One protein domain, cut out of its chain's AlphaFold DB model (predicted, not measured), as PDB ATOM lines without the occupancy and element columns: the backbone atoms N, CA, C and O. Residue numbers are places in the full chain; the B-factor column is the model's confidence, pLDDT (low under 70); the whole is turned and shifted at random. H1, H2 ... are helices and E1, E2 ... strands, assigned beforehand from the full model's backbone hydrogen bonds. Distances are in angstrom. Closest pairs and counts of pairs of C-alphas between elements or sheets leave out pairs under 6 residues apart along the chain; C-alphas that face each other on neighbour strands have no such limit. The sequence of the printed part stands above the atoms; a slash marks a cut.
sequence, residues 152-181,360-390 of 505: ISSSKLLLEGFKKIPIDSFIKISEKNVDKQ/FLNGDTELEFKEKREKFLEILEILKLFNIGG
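Overview. This is residues 152 to 181 and 360 to 390 of the 505 residues of an uncharacterized protein of Chlamydiae bacterium RIFCSPHIGHO2_12_FULL_27_8 (UniProt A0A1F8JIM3). One long helix, H2, makes the long axis of an elongated model; the short helix H1 and the single strand E1 lie along one side of it, E1 running alongside H2 and H1 set at a slant, with few contacts between the parts. The printed part has 61 residues, with H1, E1 and H2 in that order along the chain, and its class is mostly helix. The whole is only just compact, close to loose, with a radius of gyration of the C-alphas of 12.2 A and spans of 36 by 22 by 20 A.

Arrangement. H1, residues 152 to 162, is joined by a short link of 7 residues to E1, residues 170 to 175, and the two are apart. H2, residues 366 to 389, is close to H1 but not clearly touching: their closest C-alphas, those of Ser 154 and Phe 376, are 7.7 A apart. These helices run the same way at a steep tilt of 44 degrees. The closest C-alphas of E1 and H2 are those of Ile 173 and Arg 373, 6.8 A apart. E1 pairs with no named strand, but its residues 174 to 175 pair with residues 360 to 361, parallel. In H1 and H2 every O i to N i+4 pair is within hydrogen-bond range.

Along the chain. H1 begins with C-alpha 152 at (219.718, 118.855, 19.456) and is 15.4 A long from first to last C-alpha. E1 measures 16.7 A from C-alpha 170 to C-alpha 175. H2 measures 34.4 A and ends with C-alpha 389 at (202.364, 115.434, 39.316).

Size, cuts and confidence. The two C-alphas farthest apart, those of Asp 179 and Gly 389, are 38.4 A apart. Residues 182 to 359 are cut out, and C-alphas 181 and 360 are 5.2 A apart across the cut, which lies in the link from E1 to H2. The mean pLDDT of the printed part is 81.1; residues 168, 170 and 177 to 180 are under 70.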
ATOM      1  N   ILE A 152     218.641 119.692  18.907       87.25
ATOM      2  CA  ILE A 152     219.718 118.855  19.456       87.25
ATOM      3  C   ILE A 152     220.740 119.688  20.246       87.25
ATOM      4  O   ILE A 152     221.268 119.205  21.247       87.25
ATOM      5  N   SER A 153     221.035 120.920  19.816       86.88
ATOM      6  CA  SER A 153     222.027 121.768  20.487       86.88
ATOM      7  C   SER A 153     221.516 122.227  21.853       86.88
ATOM      8  O   SER A 153     222.165 121.976  22.870       86.88
ATOM      9  N   SER A 154     220.288 122.748  21.902       88.25
ATOM     10  CA  SER A 154     219.614 123.157  23.136       88.25
ATOM     11  C   SER A 154     219.370 121.975  24.081       88.25
ATOM     12  O   SER A 154     219.561 122.097  25.291       88.25
ATOM     13  N   SER A 155     219.015 120.806  23.535       90.75
ATOM     14  CA  SER A 155     218.825 119.567  24.303       90.75
ATOM     15  C   SER A 155     220.078 119.177  25.079       90.75
ATOM     16  O   SER A 155     219.998 118.856  26.264       90.75
ATOM     17  N   LYS A 156     221.250 119.233  24.431       89.81
ATOM     18  CA  LYS A 156     222.532 118.895  25.066       89.81
ATOM     19  C   LYS A 156     222.835 119.811  26.245       89.81
ATOM     20  O   LYS A 156     223.176 119.304  27.307       89.81
ATOM     21  N   LEU A 157     222.649 121.123  26.089       88.69
ATOM     22  CA  LEU A 157     222.856 122.090  27.174       88.69
ATOM     23  C   LEU A 157     221.942 121.797  28.362       88.69
ATOM     24  O   LEU A 157     222.380 121.809  29.510       88.69
ATOM     25  N   LEU A 158     220.671 121.503  28.092       87.31
ATOM     26  CA  LEU A 158     219.709 121.228  29.147       87.31
ATOM     27  C   LEU A 158     220.069 119.952  29.927       87.31
ATOM     28  O   LEU A 158     220.094 119.955  31.158       87.31
ATOM     29  N   LEU A 159     220.424 118.885  29.210       89.12
ATOM     30  CA  LEU A 159     220.867 117.621  29.799       89.12
ATOM     31  C   LEU A 159     222.191 117.766  30.564       89.12
ATOM     32  O   LEU A 159     222.360 117.162  31.621       89.12
ATOM     33  N   GLU A 160     223.133 118.569  30.064       86.50
ATOM     34  CA  GLU A 160     224.369 118.908  30.779       86.50
ATOM     35  C   GLU A 160     224.096 119.680  32.070       86.50
ATOM     36  O   GLU A 160     224.731 119.394  33.088       86.50
ATOM     37  N   GLY A 161     223.129 120.601  32.048       82.81
ATOM     38  CA  GLY A 161     222.616 121.285  33.233       82.81
ATOM     39  C   GLY A 161     222.145 120.289  34.289       82.81
ATOM     40  O   GLY A 161     222.689 120.248  35.396       82.81
ATOM     41  N   PHE A 162     221.209 119.412  33.925       81.06
ATOM     42  CA  PHE A 162     220.595 118.463  34.862       81.06
ATOM     43  C   PHE A 162     221.531 117.380  35.407       81.06
ATOM     44  O   PHE A 162     221.213 116.742  36.408       81.06
ATOM     45  N   LYS A 163     222.717 117.185  34.819       81.94
ATOM     46  CA  LYS A 163     223.756 116.334  35.429       81.94
ATOM     47  C   LYS A 163     224.315 116.916  36.728       81.94
ATOM     48  O   LYS A 163     224.870 116.159  37.520       81.94
ATOM     49  N   LYS A 164     224.239 118.238  36.927       76.81
ATOM     50  CA  LYS A 164     224.821 118.919  38.098       76.81
ATOM     51  C   LYS A 164     223.804 119.632  38.978       76.81
ATOM     52  O   LYS A 164     224.104 119.822  40.154       76.81
ATOM     53  N   ILE A 165     222.658 120.033  38.428       76.69
ATOM     54  CA  ILE A 165     221.599 120.722  39.175       76.69
ATOM     55  C   ILE A 165     220.279 119.939  39.105       76.69
ATOM     56  O   ILE A 165     219.966 119.376  38.055       76.69
ATOM     57  N   PRO A 166     219.498 119.882  40.196       73.44
ATOM     58  CA  PRO A 166     218.137 119.346  40.182       73.44
ATOM     59  C   PRO A 166     217.213 120.021  39.149       73.44
ATOM     60  O   PRO A 166     217.415 121.176  38.780       73.44
ATOM     61  N   ILE A 167     216.159 119.326  38.704       73.06
ATOM     62  CA  ILE A 167     215.202 119.828  37.689       73.06
ATOM     63  C   ILE A 167     214.425 121.069  38.161       73.06
ATOM     64  O   ILE A 167     214.037 121.917  37.358       73.06
ATOM     65  N   ASP A 168     214.200 121.186  39.464       67.06
ATOM     66  CA  ASP A 168     213.530 122.305  40.127       67.06
ATOM     67  C   ASP A 168     214.444 123.511  40.385       67.06
ATOM     68  O   ASP A 168     213.962 124.556  40.822       67.06
ATOM     69  N   SER A 169     215.733 123.408  40.049       71.62
ATOM     70  CA  SER A 169     216.697 124.504  40.185       71.62
ATOM     71  C   SER A 169     216.358 125.697  39.292       71.62
ATOM     72  O   SER A 169     215.749 125.573  38.221       71.62
ATOM     73  N   PHE A 170     216.790 126.887  39.708       69.75
ATOM     74  CA  PHE A 170     216.601 128.089  38.913       69.75
ATOM     75  C   PHE A 170     217.573 128.111  37.733       69.75
ATOM     76  O   PHE A 170     218.786 127.995  37.890       69.75
ATOM     77  N   ILE A 171     217.034 128.286  36.530       76.62
ATOM     78  CA  ILE A 171     217.826 128.364  35.306       76.62
ATOM     79  C   ILE A 171     217.571 129.719  34.661       76.62
ATOM     80  O   ILE A 171     216.435 130.056  34.316       76.62
ATOM     81  N   LYS A 172     218.634 130.499  34.481       77.50
ATOM     82  CA  LYS A 172     218.590 131.725  33.687       77.50
ATOM     83  C   LYS A 172     219.026 131.417  32.270       77.50
ATOM     84  O   LYS A 172     220.026 130.744  32.049       77.50
ATOM     85  N   ILE A 173     218.298 131.974  31.316       82.12
ATOM     86  CA  ILE A 173     218.640 131.884  29.903       82.12
ATOM     87  C   ILE A 173     219.122 133.252  29.451       82.12
ATOM     88  O   ILE A 173     218.379 134.232  29.552       82.12
ATOM     89  N   SER A 174     220.355 133.302  28.965       80.19
ATOM     90  CA  SER A 174     220.998 134.516  28.471       80.19
ATOM     91  C   SER A 174     221.366 134.354  26.999       80.19
ATOM     92  O   SER A 174     221.701 133.259  26.547       80.19
ATOM     93  N   GLU A 175     221.308 135.451  26.251       79.38
ATOM     94  CA  GLU A 175     221.798 135.506  24.873       79.38
ATOM     95  C   GLU A 175     223.322 135.639  24.867       79.38
ATOM     96  O   GLU A 175     223.901 136.326  25.717       79.38
ATOM     97  N   LYS A 176     223.986 134.985  23.913       71.44
ATOM     98  CA  LYS A 176     225.427 135.139  23.699       71.44
ATOM     99  C   LYS A 176     225.723 135.271  22.213       71.44
ATOM    100  O   LYS A 176     225.308 134.426  21.424       71.44
ATOM    101  N   ASN A 177     226.501 136.290  21.850       59.03
ATOM    102  CA  ASN A 177     226.944 136.476  20.473       59.03
ATOM    103  C   ASN A 177     228.003 135.415  20.094       59.03
ATOM    104  O   ASN A 177     229.098 135.361  20.651       59.03
ATOM    105  N   VAL A 178     227.603 134.570  19.144       55.66
ATOM    106  CA  VAL A 178     228.352 133.791  18.137       55.66
ATOM    107  C   VAL A 178     229.375 132.706  18.549       55.66
ATOM    108  O   VAL A 178     229.415 131.724  17.826       55.66
ATOM    109  N   ASP A 179     230.087 132.694  19.689       55.84
ATOM    110  CA  ASP A 179     231.215 131.719  19.836       55.84
ATOM    111  C   ASP A 179     231.249 130.795  21.073       55.84
ATOM    112  O   ASP A 179     232.308 130.551  21.650       55.84
ATOM    113  N   LYS A 180     230.097 130.226  21.458       64.88
ATOM    114  CA  LYS A 180     229.897 128.917  22.150       64.88
ATOM    115  C   LYS A 180     228.696 129.006  23.086       64.88
ATOM    116  O   LYS A 180     228.743 129.735  24.085       64.88
ATOM    117  N   GLN A 181     227.666 128.217  22.773       74.81
ATOM    118  CA  GLN A 181     226.650 127.814  23.739       74.81
ATOM    119  C   GLN A 181     227.349 127.098  24.903       74.81
ATOM    120  O   GLN A 181     228.200 126.235  24.682       74.81
ATOM    121  N   PHE A 360     223.590 129.754  28.139       84.00
ATOM    122  CA  PHE A 360     223.793 130.671  27.029       84.00
ATOM    123  C   PHE A 360     223.266 130.032  25.746       84.00
ATOM    124  O   PHE A 360     223.879 129.102  25.219       84.00
ATOM    125  N   LEU A 361     222.127 130.530  25.264       84.88
ATOM    126  CA  LEU A 361     221.542 130.122  23.987       84.88
ATOM    127  C   LEU A 361     221.974 131.083  22.878       84.88
ATOM    128  O   LEU A 361     222.223 132.266  23.114       84.88
ATOM    129  N   ASN A 362     222.040 130.556  21.659       84.56
ATOM    130  CA  ASN A 362     222.259 131.340  20.451       84.56
ATOM    131  C   ASN A 362     220.941 131.543  19.685       84.56
ATOM    132  O   ASN A 362     219.988 130.772  19.825       84.56
ATOM    133  N   GLY A 363     220.924 132.556  18.831       79.56
ATOM    134  CA  GLY A 363     219.950 132.738  17.763       79.56
ATOM    135  C   GLY A 363     220.603 133.562  16.662       79.56
ATOM    136  O   GLY A 363     221.363 134.480  16.969       79.56
ATOM    137  N   ASP A 364     220.342 133.231  15.401       80.94
ATOM    138  CA  ASP A 364     220.886 133.980  14.261       80.94
ATOM    139  C   ASP A 364     220.200 135.350  14.134       80.94
ATOM    140  O   ASP A 364     220.727 136.286  13.533       80.94
ATOM    141  N   THR A 365     219.015 135.482  14.737       82.56
ATOM    142  CA  THR A 365     218.265 136.731  14.885       82.56
ATOM    143  C   THR A 365     217.688 136.847  16.295       82.56
ATOM    144  O   THR A 365     217.428 135.838  16.954       82.56
ATOM    145  N   GLU A 366     217.387 138.074  16.734       79.62
ATOM    146  CA  GLU A 366     216.702 138.329  18.013       79.62
ATOM    147  C   GLU A 366     215.358 137.577  18.103       79.62
ATOM    148  O   GLU A 366     214.970 137.087  19.164       79.62
ATOM    149  N   LEU A 367     214.647 137.456  16.974       80.19
ATOM    150  CA  LEU A 367     213.391 136.710  16.888       80.19
ATOM    151  C   LEU A 367     213.614 135.220  17.176       80.19
ATOM    152  O   LEU A 367     212.907 134.640  17.998       80.19
ATOM    153  N   GLU A 368     214.608 134.610  16.530       81.88
ATOM    154  CA  GLU A 368     214.926 133.194  16.719       81.88
ATOM    155  C   GLU A 368     215.403 132.909  18.146       81.88
ATOM    156  O   GLU A 368     214.969 131.929  18.755       81.88
ATOM    157  N   PHE A 369     216.246 133.780  18.712       84.44
ATOM    158  CA  PHE A 369     216.664 133.671  20.108       84.44
ATOM    159  C   PHE A 369     215.452 133.693  21.047       84.44
ATOM    160  O   PHE A 369     215.339 132.834  21.926       84.44
ATOM    161  N   LYS A 370     214.512 134.627  20.843       81.56
ATOM    162  CA  LYS A 370     213.279 134.709  21.641       81.56
ATOM    163  C   LYS A 370     212.429 133.446  21.514       81.56
ATOM    164  O   LYS A 370     211.995 132.928  22.541       81.56
ATOM    165  N   GLU A 371     212.233 132.912  20.308       81.19
ATOM    166  CA  GLU A 371     211.478 131.665  20.102       81.19
ATOM    167  C   GLU A 371     212.152 130.462  20.779       81.19
ATOM    168  O   GLU A 371     211.488 129.693  21.483       81.19
ATOM    169  N   LYS A 372     213.474 130.315  20.628       85.12
ATOM    170  CA  LYS A 372     214.257 129.262  21.297       85.12
ATOM    171  C   LYS A 372     214.170 129.382  22.812       85.12
ATOM    172  O   LYS A 372     213.898 128.388  23.481       85.12
ATOM    173  N   ARG A 373     214.353 130.588  23.356       85.81
ATOM    174  CA  ARG A 373     214.246 130.877  24.792       85.81
ATOM    175  C   ARG A 373     212.854 130.548  25.329       85.81
ATOM    176  O   ARG A 373     212.768 129.871  26.347       85.81
ATOM    177  N   GLU A 374     211.784 130.996  24.668       82.62
ATOM    178  CA  GLU A 374     210.401 130.701  25.079       82.62
ATOM    179  C   GLU A 374     210.160 129.189  25.133       82.62
ATOM    180  O   GLU A 374     209.682 128.678  26.148       82.62
ATOM    181  N   LYS A 375     210.573 128.458  24.091       85.69
ATOM    182  CA  LYS A 375     210.421 127.002  24.040       85.69
ATOM    183  C   LYS A 375     211.238 126.299  25.122       85.69
ATOM    184  O   LYS A 375     210.756 125.370  25.757       85.69
ATOM    185  N   PHE A 376     212.462 126.756  25.363       87.62
ATOM    186  CA  PHE A 376     213.331 126.205  26.399       87.62
ATOM    187  C   PHE A 376     212.723 126.379  27.798       87.62
ATOM    188  O   PHE A 376     212.693 125.426  28.576       87.62
ATOM    189  N   LEU A 377     212.195 127.569  28.109       82.88
ATOM    190  CA  LEU A 377     211.493 127.831  29.370       82.88
ATOM    191  C   LEU A 377     210.243 126.957  29.514       82.88
ATOM    192  O   LEU A 377     210.003 126.423  30.592       82.88
ATOM    193  N   GLU A 378     209.476 126.762  28.442       86.25
ATOM    194  CA  GLU A 378     208.308 125.877  28.456       86.25
ATOM    195  C   GLU A 378     208.689 124.429  28.811       86.25
ATOM    196  O   GLU A 378     208.052 123.822  29.672       86.25
ATOM    197  N   ILE A 379     209.771 123.894  28.228       90.69
ATOM    198  CA  ILE A 379     210.280 122.551  28.557       90.69
ATOM    199  C   ILE A 379     210.713 122.451  30.017       90.69
ATOM    200  O   ILE A 379     210.391 121.463  30.673       90.69
ATOM    201  N   LEU A 380     211.392 123.469  30.549       85.62
ATOM    202  CA  LEU A 380     211.764 123.505  31.965       85.62
ATOM    203  C   LEU A 380     210.544 123.425  32.884       85.62
ATOM    204  O   LEU A 380     210.541 122.643  33.833       85.62
ATOM    205  N   GLU A 381     209.499 124.198  32.595       84.62
ATOM    206  CA  GLU A 381     208.268 124.176  33.388       84.62
ATOM    207  C   GLU A 381     207.550 122.822  33.287       84.62
ATOM    208  O   GLU A 381     207.109 122.284  34.302       84.62
ATOM    209  N   ILE A 382     207.512 122.201  32.104       91.38
ATOM    210  CA  ILE A 382     206.947 120.852  31.931       91.38
ATOM    211  C   ILE A 382     207.704 119.817  32.773       91.38
ATOM    212  O   ILE A 382     207.077 119.018  33.472       91.38
ATOM    213  N   LEU A 383     209.037 119.850  32.762       89.06
ATOM    214  CA  LEU A 383     209.863 118.922  33.539       89.06
ATOM    215  C   LEU A 383     209.664 119.090  35.052       89.06
ATOM    216  O   LEU A 383     209.607 118.094  35.776       89.06
ATOM    217  N   LYS A 384     209.484 120.323  35.541       84.38
ATOM    218  CA  LYS A 384     209.109 120.570  36.945       84.38
ATOM    219  C   LYS A 384     207.754 119.948  37.278       84.38
ATOM    220  O   LYS A 384     207.610 119.294  38.310       84.38
ATOM    221  N   LEU A 385     206.767 120.101  36.395       88.12
ATOM    222  CA  LEU A 385     205.440 119.514  36.588       88.12
ATOM    223  C   LEU A 385     205.456 117.982  36.546       88.12
ATOM    224  O   LEU A 385     204.670 117.367  37.268       88.12
ATOM    225  N   PHE A 386     206.347 117.360  35.765       89.69
ATOM    226  CA  PHE A 386     206.558 115.910  35.806       89.69
ATOM    227  C   PHE A 386     206.969 115.452  37.210       89.69
ATOM    228  O   PHE A 386     206.398 114.494  37.726       89.69
ATOM    229  N   ASN A 387     207.897 116.164  37.855       83.25
ATOM    230  CA  ASN A 387     208.358 115.826  39.205       83.25
ATOM    231  C   ASN A 387     207.253 115.983  40.268       83.25
ATOM    232  O   ASN A 387     207.187 115.210  41.218       83.25
ATOM    233  N   ILE A 388     206.361 116.966  40.097       82.56
ATOM    234  CA  ILE A 388     205.270 117.249  41.045       82.56
ATOM    235  C   ILE A 388     204.092 116.280  40.871       82.56
ATOM    236  O   ILE A 388     203.527 115.802  41.852       82.56
ATOM    237  N   GLY A 389     203.656 116.057  39.628       80.69
ATOM    238  CA  GLY A 389     202.364 115.434  39.316       80.69
ATOM    239  C   GLY A 389     202.434 114.107  38.564       80.69
ATOM    240  O   GLY A 389     201.382 113.524  38.297       80.69
ATOM    241  N   GLY A 390     203.633 113.639  38.213       89.88
ATOM    242  CA  GLY A 390     203.834 112.483  37.342       89.88
ATOM    243  C   GLY A 390     203.590 112.788  35.861       89.88
ATOM    244  O   GLY A 390     203.323 113.928  35.460       89.88
TER     245      GLY A 390